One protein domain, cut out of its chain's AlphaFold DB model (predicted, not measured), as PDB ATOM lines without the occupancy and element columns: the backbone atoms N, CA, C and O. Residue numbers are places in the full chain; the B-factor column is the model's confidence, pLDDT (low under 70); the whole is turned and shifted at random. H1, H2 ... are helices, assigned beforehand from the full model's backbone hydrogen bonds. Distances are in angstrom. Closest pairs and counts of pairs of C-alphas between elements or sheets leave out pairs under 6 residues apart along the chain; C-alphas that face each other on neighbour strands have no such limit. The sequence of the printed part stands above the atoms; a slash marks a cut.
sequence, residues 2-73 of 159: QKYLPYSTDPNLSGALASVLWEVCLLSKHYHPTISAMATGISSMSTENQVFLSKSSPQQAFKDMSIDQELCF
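Overview. This is residues 2 to 73 of the 159 residues of the protein "Nucleolar complex protein-like" of Trifolium pratense (UniProt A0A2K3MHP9). Residues 2 to 15 lead into a helical hairpin, H1 and H2, from which short helices H3, H4 and H5 trail off. The printed part, 72 residues with five named helices in that order, is all helix. It is loose, with radius of gyration of the C-alphas 15.0 A, spanning 43 by 26 by 24 A.

Arrangement. H1, residues 16 to 27, touches H2, residues 33 to 43, with residues 24 to 27 alone; C-alphas 24 and 39 are closest, 5.7 A. They run opposite ways at 37 degrees, only just a steep tilt. H3, residues 50 to 53, is close but not clearly touching H4, residues 58 to 64; C-alphas 53 and 61 are closest, 7.4 A. H4 and H5, residues 67 to 70, meet only through their link. In H1, H2 and H4 every O i to N i+4 pair is within hydrogen-bond range.

Along the chain. H1, 16.4 A long, begins at C-alpha 16 (47.264, -19.931, 4.473); H5 ends at C-alpha 70 (54.253, -37.380, 27.809).

Size, cuts and confidence. Residues 65 to 73 stand free, and 20 printed residues have a pLDDT under 70, namely residue 2, residues 47 to 56 and residues 65 to 73.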
ATOM      1  N   GLN A   2      42.133 -23.837  -3.013       62.47
ATOM      2  CA  GLN A   2      43.239 -22.875  -2.958       62.47
ATOM      3  C   GLN A   2      44.491 -23.613  -2.464       62.47
ATOM      4  O   GLN A   2      44.428 -24.324  -1.464       62.47
ATOM      5  N   LYS A   3      45.589 -23.527  -3.217       74.12
ATOM      6  CA  LYS A   3      46.877 -24.108  -2.823       74.12
ATOM      7  C   LYS A   3      47.604 -23.102  -1.942       74.12
ATOM      8  O   LYS A   3      47.622 -21.921  -2.279       74.12
ATOM      9  N   TYR A   4      48.206 -23.580  -0.857       83.06
ATOM     10  CA  TYR A   4      49.084 -22.755  -0.039       83.06
ATOM     11  C   TYR A   4      50.251 -22.235  -0.882       83.06
ATOM     12  O   TYR A   4      50.954 -23.015  -1.530       83.06
ATOM     13  N   LEU A   5      50.434 -20.917  -0.876       84.19
ATOM     14  CA  LEU A   5      51.534 -20.224  -1.535       84.19
ATOM     15  C   LEU A   5      52.437 -19.624  -0.447       84.19
ATOM     16  O   LEU A   5      52.156 -18.523   0.024       84.19
ATOM     17  N   PRO A   6      53.520 -20.316  -0.043       82.12
ATOM     18  CA  PRO A   6      54.356 -19.898   1.087       82.12
ATOM     19  C   PRO A   6      55.063 -18.554   0.874       82.12
ATOM     20  O   PRO A   6      55.378 -17.869   1.839       82.12
ATOM     21  N   TYR A   7      55.295 -18.172  -0.382       83.25
ATOM     22  CA  TYR A   7      56.000 -16.943  -0.760       83.25
ATOM     23  C   TYR A   7      55.068 -15.856  -1.307       83.25
ATOM     24  O   TYR A   7      55.528 -14.922  -1.960       83.25
ATOM     25  N   SER A   8      53.754 -15.984  -1.109       82.19
ATOM     26  CA  SER A   8      52.818 -14.946  -1.539       82.19
ATOM     27  C   SER A   8      52.924 -13.731  -0.618       82.19
ATOM     28  O   SER A   8      52.752 -13.836   0.593       82.19
ATOM     29  N   THR A   9      53.184 -12.564  -1.205       80.88
ATOM     30  CA  THR A   9      53.264 -11.287  -0.480       80.88
ATOM     31  C   THR A   9      51.886 -10.796  -0.022       80.88
ATOM     32  O   THR A   9      51.795 -10.038   0.940       80.88
ATOM     33  N   ASP A  10      50.809 -11.227  -0.694       82.00
ATOM     34  CA  ASP A  10      49.433 -10.881  -0.327       82.00
ATOM     35  C   ASP A  10      48.826 -11.963   0.594       82.00
ATOM     36  O   ASP A  10      48.625 -13.111   0.158       82.00
ATOM     37  N   PRO A  11      48.505 -11.633   1.859       78.00
ATOM     38  CA  PRO A  11      47.936 -12.577   2.819       78.00
ATOM     39  C   PRO A  11      46.568 -13.127   2.390       78.00
ATOM     40  O   PRO A  11      46.245 -14.268   2.722       78.00
ATOM     41  N   ASN A  12      45.791 -12.380   1.600       80.38
ATOM     42  CA  ASN A  12      44.467 -12.815   1.146       80.38
ATOM     43  C   ASN A  12      44.544 -13.861   0.020       80.38
ATOM     44  O   ASN A  12      43.640 -14.682  -0.129       80.38
ATOM     45  N   LEU A  13      45.636 -13.862  -0.752       77.25
ATOM     46  CA  LEU A  13      45.869 -14.797  -1.863       77.25
ATOM     47  C   LEU A  13      46.700 -16.022  -1.462       77.25
ATOM     48  O   LEU A  13      46.726 -17.017  -2.185       77.25
ATOM     49  N   SER A  14      47.343 -15.981  -0.294       81.50
ATOM     50  CA  SER A  14      48.289 -17.009   0.161       81.50
ATOM     51  C   SER A  14      47.646 -18.370   0.451       81.50
ATOM     52  O   SER A  14      48.344 -19.378   0.551       81.50
ATOM     53  N   GLY A  15      46.321 -18.421   0.640       83.06
ATOM     54  CA  GLY A  15      45.604 -19.652   0.996       83.06
ATOM     55  C   GLY A  15      45.966 -20.220   2.377       83.06
ATOM     56  O   GLY A  15      45.522 -21.314   2.714       83.06
ATOM     57  N   ALA A  16      46.740 -19.483   3.184       87.06
ATOM     58  CA  ALA A  16      47.264 -19.931   4.473       87.06
ATOM     59  C   ALA A  16      46.149 -20.352   5.439       87.06
ATOM     60  O   ALA A  16      46.210 -21.426   6.031       87.06
ATOM     61  N   LEU A  17      45.086 -19.546   5.533       85.69
ATOM     62  CA  LEU A  17      43.934 -19.844   6.384       85.69
ATOM     63  C   LEU A  17      43.274 -21.179   6.008       85.69
ATOM     64  O   LEU A  17      42.996 -21.998   6.879       85.69
ATOM     65  N   ALA A  18      43.024 -21.406   4.716       85.62
ATOM     66  CA  ALA A  18      42.345 -22.612   4.247       85.62
ATOM     67  C   ALA A  18      43.174 -23.874   4.531       85.62
ATOM     68  O   ALA A  18      42.616 -24.896   4.932       85.62
ATOM     69  N   SER A  19      44.497 -23.791   4.368       86.50
ATOM     70  CA  SER A  19      45.415 -24.883   4.698       86.50
ATOM     71  C   SER A  19      45.431 -25.191   6.189       86.50
ATOM     72  O   SER A  19      45.225 -26.343   6.562       86.50
ATOM     73  N   VAL A  20      45.544 -24.170   7.042       88.69
ATOM     74  CA  VAL A  20      45.510 -24.348   8.501       88.69
ATOM     75  C   VAL A  20      44.172 -24.935   8.962       88.69
ATOM     76  O   VAL A  20      44.152 -25.864   9.764       88.69
ATOM     77  N   LEU A  21      43.041 -24.455   8.434       88.62
ATOM     78  CA  LEU A  21      41.717 -24.994   8.776       88.62
ATOM     79  C   LEU A  21      41.584 -26.476   8.406       88.62
ATOM     80  O   LEU A  21      41.017 -27.258   9.169       88.62
ATOM     81  N   TRP A  22      42.114 -26.872   7.248       89.12
ATOM     82  CA  TRP A  22      42.116 -28.270   6.832       89.12
ATOM     83  C   TRP A  22      43.005 -29.139   7.728       89.12
ATOM     84  O   TRP A  22      42.589 -30.221   8.143       89.12
ATOM     85  N   GLU A  23      44.197 -28.657   8.069       90.44
ATOM     86  CA  GLU A  23      45.128 -29.345   8.968       90.44
ATOM     87  C   GLU A  23      44.537 -29.533  10.369       90.44
ATOM     88  O   GLU A  23      44.561 -30.645  10.895       90.44
ATOM     89  N   VAL A  24      43.912 -28.499  10.941       90.62
ATOM     90  CA  VAL A  24      43.197 -28.590  12.227       90.62
ATOM     91  C   VAL A  24      42.052 -29.603  12.148       90.62
ATOM     92  O   VAL A  24      41.856 -30.404  13.065       90.62
ATOM     93  N   CYS A  25      41.318 -29.626  11.033       89.25
ATOM     94  CA  CYS A  25      40.235 -30.582  10.820       89.25
ATOM     95  C   CYS A  25      40.753 -32.030  10.752       89.25
ATOM     96  O   CYS A  25      40.133 -32.932  11.315       89.25
ATOM     97  N   LEU A  26      41.918 -32.271  10.145       90.19
ATOM     98  CA  LEU A  26      42.572 -33.583  10.171       90.19
ATOM     99  C   LEU A  26      43.064 -33.956  11.577       90.19
ATOM    100  O   LEU A  26      42.855 -35.089  12.015       90.19
ATOM    101  N   LEU A  27      43.647 -33.002  12.307       90.38
ATOM    102  CA  LEU A  27      44.132 -33.199  13.675       90.38
ATOM    103  C   LEU A  27      43.011 -33.550  14.665       90.38
ATOM    104  O   LEU A  27      43.264 -34.219  15.665       90.38
ATOM    105  N   SER A  28      41.758 -33.189  14.374       89.00
ATOM    106  CA  SER A  28      40.607 -33.612  15.188       89.00
ATOM    107  C   SER A  28      40.462 -35.139  15.285       89.00
ATOM    108  O   SER A  28      39.925 -35.644  16.266       89.00
ATOM    109  N   LYS A  29      40.990 -35.896  14.311       90.19
ATOM    110  CA  LYS A  29      40.974 -37.370  14.278       90.19
ATOM    111  C   LYS A  29      42.301 -38.005  14.707       90.19
ATOM    112  O   LYS A  29      42.550 -39.170  14.396       90.19
ATOM    113  N   HIS A  30      43.169 -37.251  15.375       91.19
ATOM    114  CA  HIS A  30      44.463 -37.746  15.830       91.19
ATOM    115  C   HIS A  30      44.312 -38.877  16.867       91.19
ATOM    116  O   HIS A  30      43.367 -38.881  17.654       91.19
ATOM    117  N   TYR A  31      45.248 -39.834  16.881       92.44
ATOM    118  CA  TYR A  31      45.208 -40.981  17.803       92.44
ATOM    119  C   TYR A  31      45.378 -40.557  19.268       92.44
ATOM    120  O   TYR A  31      44.802 -41.166  20.166       92.44
ATOM    121  N   HIS A  32      46.175 -39.511  19.503       86.06
ATOM    122  CA  HIS A  32      46.399 -38.976  20.837       86.06
ATOM    123  C   HIS A  32      45.183 -38.145  21.288       86.06
ATOM    124  O   HIS A  32      44.876 -37.131  20.644       86.06
ATOM    125  N   PRO A  33      44.494 -38.531  22.379       82.31
ATOM    126  CA  PRO A  33      43.230 -37.920  22.784       82.31
ATOM    127  C   PRO A  33      43.381 -36.443  23.149       82.31
ATOM    128  O   PRO A  33      42.504 -35.652  22.818       82.31
ATOM    129  N   THR A  34      44.505 -36.041  23.751       83.06
ATOM    130  CA  THR A  34      44.771 -34.632  24.083       83.06
ATOM    131  C   THR A  34      44.884 -33.780  22.820       83.06
ATOM    132  O   THR A  34      44.302 -32.702  22.747       83.06
ATOM    133  N   ILE A  35      45.560 -34.282  21.779       84.25
ATOM    134  CA  ILE A  35      45.717 -33.566  20.503       84.25
ATOM    135  C   ILE A  35      44.370 -33.472  19.772       84.25
ATOM    136  O   ILE A  35      43.993 -32.393  19.313       84.25
ATOM    137  N   SER A  36      43.611 -34.572  19.724       87.25
ATOM    138  CA  SER A  36      42.262 -34.602  19.142       87.25
ATOM    139  C   SER A  36      41.305 -33.642  19.860       87.25
ATOM    140  O   SER A  36      40.590 -32.877  19.206       87.25
ATOM    141  N   ALA A  37      41.326 -33.620  21.198       84.88
ATOM    142  CA  ALA A  37      40.500 -32.731  22.009       84.88
ATOM    143  C   ALA A  37      40.878 -31.257  21.813       84.88
ATOM    144  O   ALA A  37      39.991 -30.424  21.632       84.88
ATOM    145  N   MET A  38      42.174 -30.929  21.769       85.94
ATOM    146  CA  MET A  38      42.637 -29.567  21.487       85.94
ATOM    147  C   MET A  38      42.203 -29.096  20.096       85.94
ATOM    148  O   MET A  38      41.617 -28.022  19.970       85.94
ATOM    149  N   ALA A  39      42.419 -29.910  19.061       89.50
ATOM    150  CA  ALA A  39      42.033 -29.578  17.690       89.50
ATOM    151  C   ALA A  39      40.511 -29.440  17.524       89.50
ATOM    152  O   ALA A  39      40.032 -28.501  16.885       89.50
ATOM    153  N   THR A  40      39.737 -30.323  18.159       87.56
ATOM    154  CA  THR A  40      38.270 -30.219  18.216       87.56
ATOM    155  C   THR A  40      37.839 -28.956  18.960       87.56
ATOM    156  O   THR A  40      36.912 -28.273  18.525       87.56
ATOM    157  N   GLY A  41      38.532 -28.592  20.041       86.38
ATOM    158  CA  GLY A  41      38.312 -27.348  20.775       86.38
ATOM    159  C   GLY A  41      38.534 -26.112  19.905       86.38
ATOM    160  O   GLY A  41      37.686 -25.225  19.884       86.38
ATOM    161  N   ILE A  42      39.614 -26.087  19.114       86.69
ATOM    162  CA  ILE A  42      39.893 -25.006  18.153       86.69
ATOM    163  C   ILE A  42      38.789 -24.944  17.089       86.69
ATOM    164  O   ILE A  42      38.229 -23.878  16.845       86.69
ATOM    165  N   SER A  43      38.425 -26.086  16.496       85.44
ATOM    166  CA  SER A  43      37.386 -26.150  15.460       85.44
ATOM    167  C   SER A  43      35.989 -25.766  15.963       85.44
ATOM    168  O   SER A  43      35.172 -25.305  15.169       85.44
ATOM    169  N   SER A  44      35.692 -25.988  17.246       84.44
ATOM    170  CA  SER A  44      34.404 -25.659  17.877       84.44
ATOM    171  C   SER A  44      34.393 -24.294  18.568       84.44
ATOM    172  O   SER A  44      33.375 -23.922  19.145       84.44
ATOM    173  N   MET A  45      35.503 -23.545  18.504       78.94
ATOM    174  CA  MET A  45      35.695 -22.280  19.222       78.94
ATOM    175  C   MET A  45      35.425 -22.407  20.732       78.94
ATOM    176  O   MET A  45      34.877 -21.501  21.361       78.94
ATOM    177  N   SER A  46      35.805 -23.542  21.322       75.88
ATOM    178  CA  SER A  46      35.675 -23.774  22.760       75.88
ATOM    179  C   SER A  46      36.667 -22.906  23.541       75.88
ATOM    180  O   SER A  46      37.862 -22.868  23.243       75.88
ATOM    181  N   THR A  47      36.178 -22.215  24.570       65.44
ATOM    182  CA  THR A  47      36.955 -21.291  25.413       65.44
ATOM    183  C   THR A  47      37.801 -21.991  26.479       65.44
ATOM    184  O   THR A  47      38.625 -21.349  27.131       65.44
ATOM    185  N   GLU A  48      37.650 -23.307  26.645       64.31
ATOM    186  CA  GLU A  48      38.261 -24.059  27.747       64.31
ATOM    187  C   GLU A  48      39.797 -24.112  27.660       64.31
ATOM    188  O   GLU A  48      40.488 -23.993  28.670       64.31
ATOM    189  N   ASN A  49      40.351 -24.165  26.444       61.22
ATOM    190  CA  ASN A  49      41.804 -24.187  26.224       61.22
ATOM    191  C   ASN A  49      42.441 -22.782  26.237       61.22
ATOM    192  O   ASN A  49      43.654 -22.638  26.397       61.22
ATOM    193  N   GLN A  50      41.633 -21.726  26.088       60.53
ATOM    194  CA  GLN A  50      42.110 -20.347  25.937       60.53
ATOM    195  C   GLN A  50      42.639 -19.770  27.260       60.53
ATOM    196  O   GLN A  50      43.584 -18.982  27.268       60.53
ATOM    197  N   VAL A  51      42.066 -20.194  28.392       55.28
ATOM    198  CA  VAL A  51      42.439 -19.725  29.741       55.28
ATOM    199  C   VAL A  51      43.719 -20.397  30.257       55.28
ATOM    200  O   VAL A  51      44.456 -19.793  31.037       55.28
ATOM    201  N   PHE A  52      44.008 -21.623  29.810       56.25
ATOM    202  CA  PHE A  52      45.232 -22.343  30.176       56.25
ATOM    203  C   PHE A  52      46.452 -21.851  29.388       56.25
ATOM    204  O   PHE A  52      47.495 -21.595  29.982       56.25
ATOM    205  N   LEU A  53      46.311 -21.629  28.077       59.03
ATOM    206  CA  LEU A  53      47.418 -21.185  27.219       59.03
ATOM    207  C   LEU A  53      47.791 -19.705  27.405       59.03
ATOM    208  O   LEU A  53      48.935 -19.322  27.182       59.03
ATOM    209  N   SER A  54      46.848 -18.862  27.839       59.59
ATOM    210  CA  SER A  54      47.077 -17.418  28.026       59.59
ATOM    211  C   SER A  54      47.950 -17.069  29.236       59.59
ATOM    212  O   SER A  54      48.426 -15.939  29.334       59.59
ATOM    213  N   LYS A  55      48.185 -18.017  30.152       59.88
ATOM    214  CA  LYS A  55      48.995 -17.804  31.364       59.88
ATOM    215  C   LYS A  55      50.433 -18.315  31.245       59.88
ATOM    216  O   LYS A  55      51.246 -18.031  32.119       59.88
ATOM    217  N   SER A  56      50.754 -19.051  30.183       65.44
ATOM    218  CA  SER A  56      52.083 -19.616  29.939       65.44
ATOM    219  C   SER A  56      52.853 -18.798  28.901       65.44
ATOM    220  O   SER A  56      52.324 -18.490  27.835       65.44
ATOM    221  N   SER A  57      54.127 -18.491  29.175       79.62
ATOM    222  CA  SER A  57      55.050 -17.999  28.140       79.62
ATOM    223  C   SER A  57      55.146 -19.029  27.002       79.62
ATOM    224  O   SER A  57      55.173 -20.226  27.302       79.62
ATOM    225  N   PRO A  58      55.273 -18.620  25.723       74.38
ATOM    226  CA  PRO A  58      55.454 -19.548  24.602       74.38
ATOM    227  C   PRO A  58      56.579 -20.572  24.820       74.38
ATOM    228  O   PRO A  58      56.449 -21.734  24.446       74.38
ATOM    229  N   GLN A  59      57.665 -20.158  25.481       79.81
ATOM    230  CA  GLN A  59      58.806 -21.023  25.806       79.81
ATOM    231  C   GLN A  59      58.447 -22.085  26.853       79.81
ATOM    232  O   GLN A  59      58.911 -23.219  26.776       79.81
ATOM    233  N   GLN A  60      57.610 -21.715  27.824       77.19
ATOM    234  CA  GLN A  60      57.152 -22.616  28.878       77.19
ATOM    235  C   GLN A  60      56.133 -23.615  28.329       77.19
ATOM    236  O   GLN A  60      56.273 -24.808  28.560       77.19
ATOM    237  N   ALA A  61      55.185 -23.146  27.516       72.69
ATOM    238  CA  ALA A  61      54.206 -24.003  26.857       72.69
ATOM    239  C   ALA A  61      54.887 -25.060  25.968       72.69
ATOM    240  O   ALA A  61      54.513 -26.226  25.998       72.69
ATOM    241  N   PHE A  62      55.929 -24.676  25.218       74.56
ATOM    242  CA  PHE A  62      56.714 -25.625  24.422       74.56
ATOM    243  C   PHE A  62      57.386 -26.699  25.288       74.56
ATOM    244  O   PHE A  62      57.381 -27.871  24.927       74.56
ATOM    245  N   LYS A  63      57.935 -26.307  26.443       77.19
ATOM    246  CA  LYS A  63      58.563 -27.238  27.386       77.19
ATOM    247  C   LYS A  63      57.547 -28.212  27.988       77.19
ATOM    248  O   LYS A  63      57.830 -29.402  28.040       77.19
ATOM    249  N   ASP A  64      56.374 -27.710  28.372       70.75
ATOM    250  CA  ASP A  64      55.301 -28.498  28.994       70.75
ATOM    251  C   ASP A  64      54.657 -29.506  28.020       70.75
ATOM    252  O   ASP A  64      54.074 -30.508  28.432       70.75
ATOM    253  N   MET A  65      54.760 -29.238  26.714       69.38
ATOM    254  CA  MET A  65      54.260 -30.091  25.629       69.38
ATOM    255  C   MET A  65      55.368 -30.921  24.958       69.38
ATOM    256  O   MET A  65      55.118 -31.543  23.924       69.38
ATOM    257  N   SER A  66      56.592 -30.927  25.502       69.56
ATOM    258  CA  SER A  66      57.672 -31.769  24.979       69.56
ATOM    259  C   SER A  66      57.367 -33.246  25.233       69.56
ATOM    260  O   SER A  66      56.857 -33.622  26.289       69.56
ATOM    261  N   ILE A  67      57.742 -34.096  24.277       63.88
ATOM    262  CA  ILE A  67      57.559 -35.559  24.316       63.88
ATOM    263  C   ILE A  67      58.157 -36.182  25.589       63.88
ATOM    264  O   ILE A  67      57.625 -37.162  26.108       63.88
ATOM    265  N   ASP A  68      59.207 -35.574  26.146       62.25
ATOM    266  CA  ASP A  68      59.862 -36.028  27.380       62.25
ATOM    267  C   ASP A  68      58.921 -36.046  28.600       62.25
ATOM    268  O   ASP A  68      59.155 -36.789  29.551       62.25
ATOM    269  N   GLN A  69      57.844 -35.254  28.578       56.66
ATOM    270  CA  GLN A  69      56.853 -35.172  29.654       56.66
ATOM    271  C   GLN A  69      55.641 -36.096  29.428       56.66
ATOM    272  O   GLN A  69      54.961 -36.467  30.387       56.66
ATOM    273  N   GLU A  70      55.390 -36.525  28.187       54.31
ATOM    274  CA  GLU A  70      54.253 -37.380  27.809       54.31
ATOM    275  C   GLU A  70      54.413 -38.824  28.331       54.31
ATOM    276  O   GLU A  70      53.425 -39.497  28.619       54.31
ATOM    277  N   LEU A  71      55.653 -39.272  28.577       52.81
ATOM    278  CA  LEU A  71      55.957 -40.577  29.187       52.81
ATOM    279  C   LEU A  71      55.698 -40.637  30.704       52.81
ATOM    280  O   LEU A  71      55.699 -41.725  31.275       52.81
ATOM    281  N   CYS A  72      55.456 -39.501  31.370       47.03
ATOM    282  CA  CYS A  72      55.177 -39.464  32.811       47.03
ATOM    283  C   CYS A  72      53.683 -39.530  33.165       47.03
ATOM    284  O   CYS A  72      53.352 -39.671  34.343       47.03
ATOM    285  N   PHE A  73      52.774 -39.459  32.189       45.62
ATOM    286  CA  PHE A  73      51.334 -39.582  32.425       45.62
ATOM    287  C   PHE A  73      50.834 -40.975  32.030       45.62
ATOM    288  O   PHE A  73      50.067 -41.147  31.083       45.62
TER     289      PHE A  73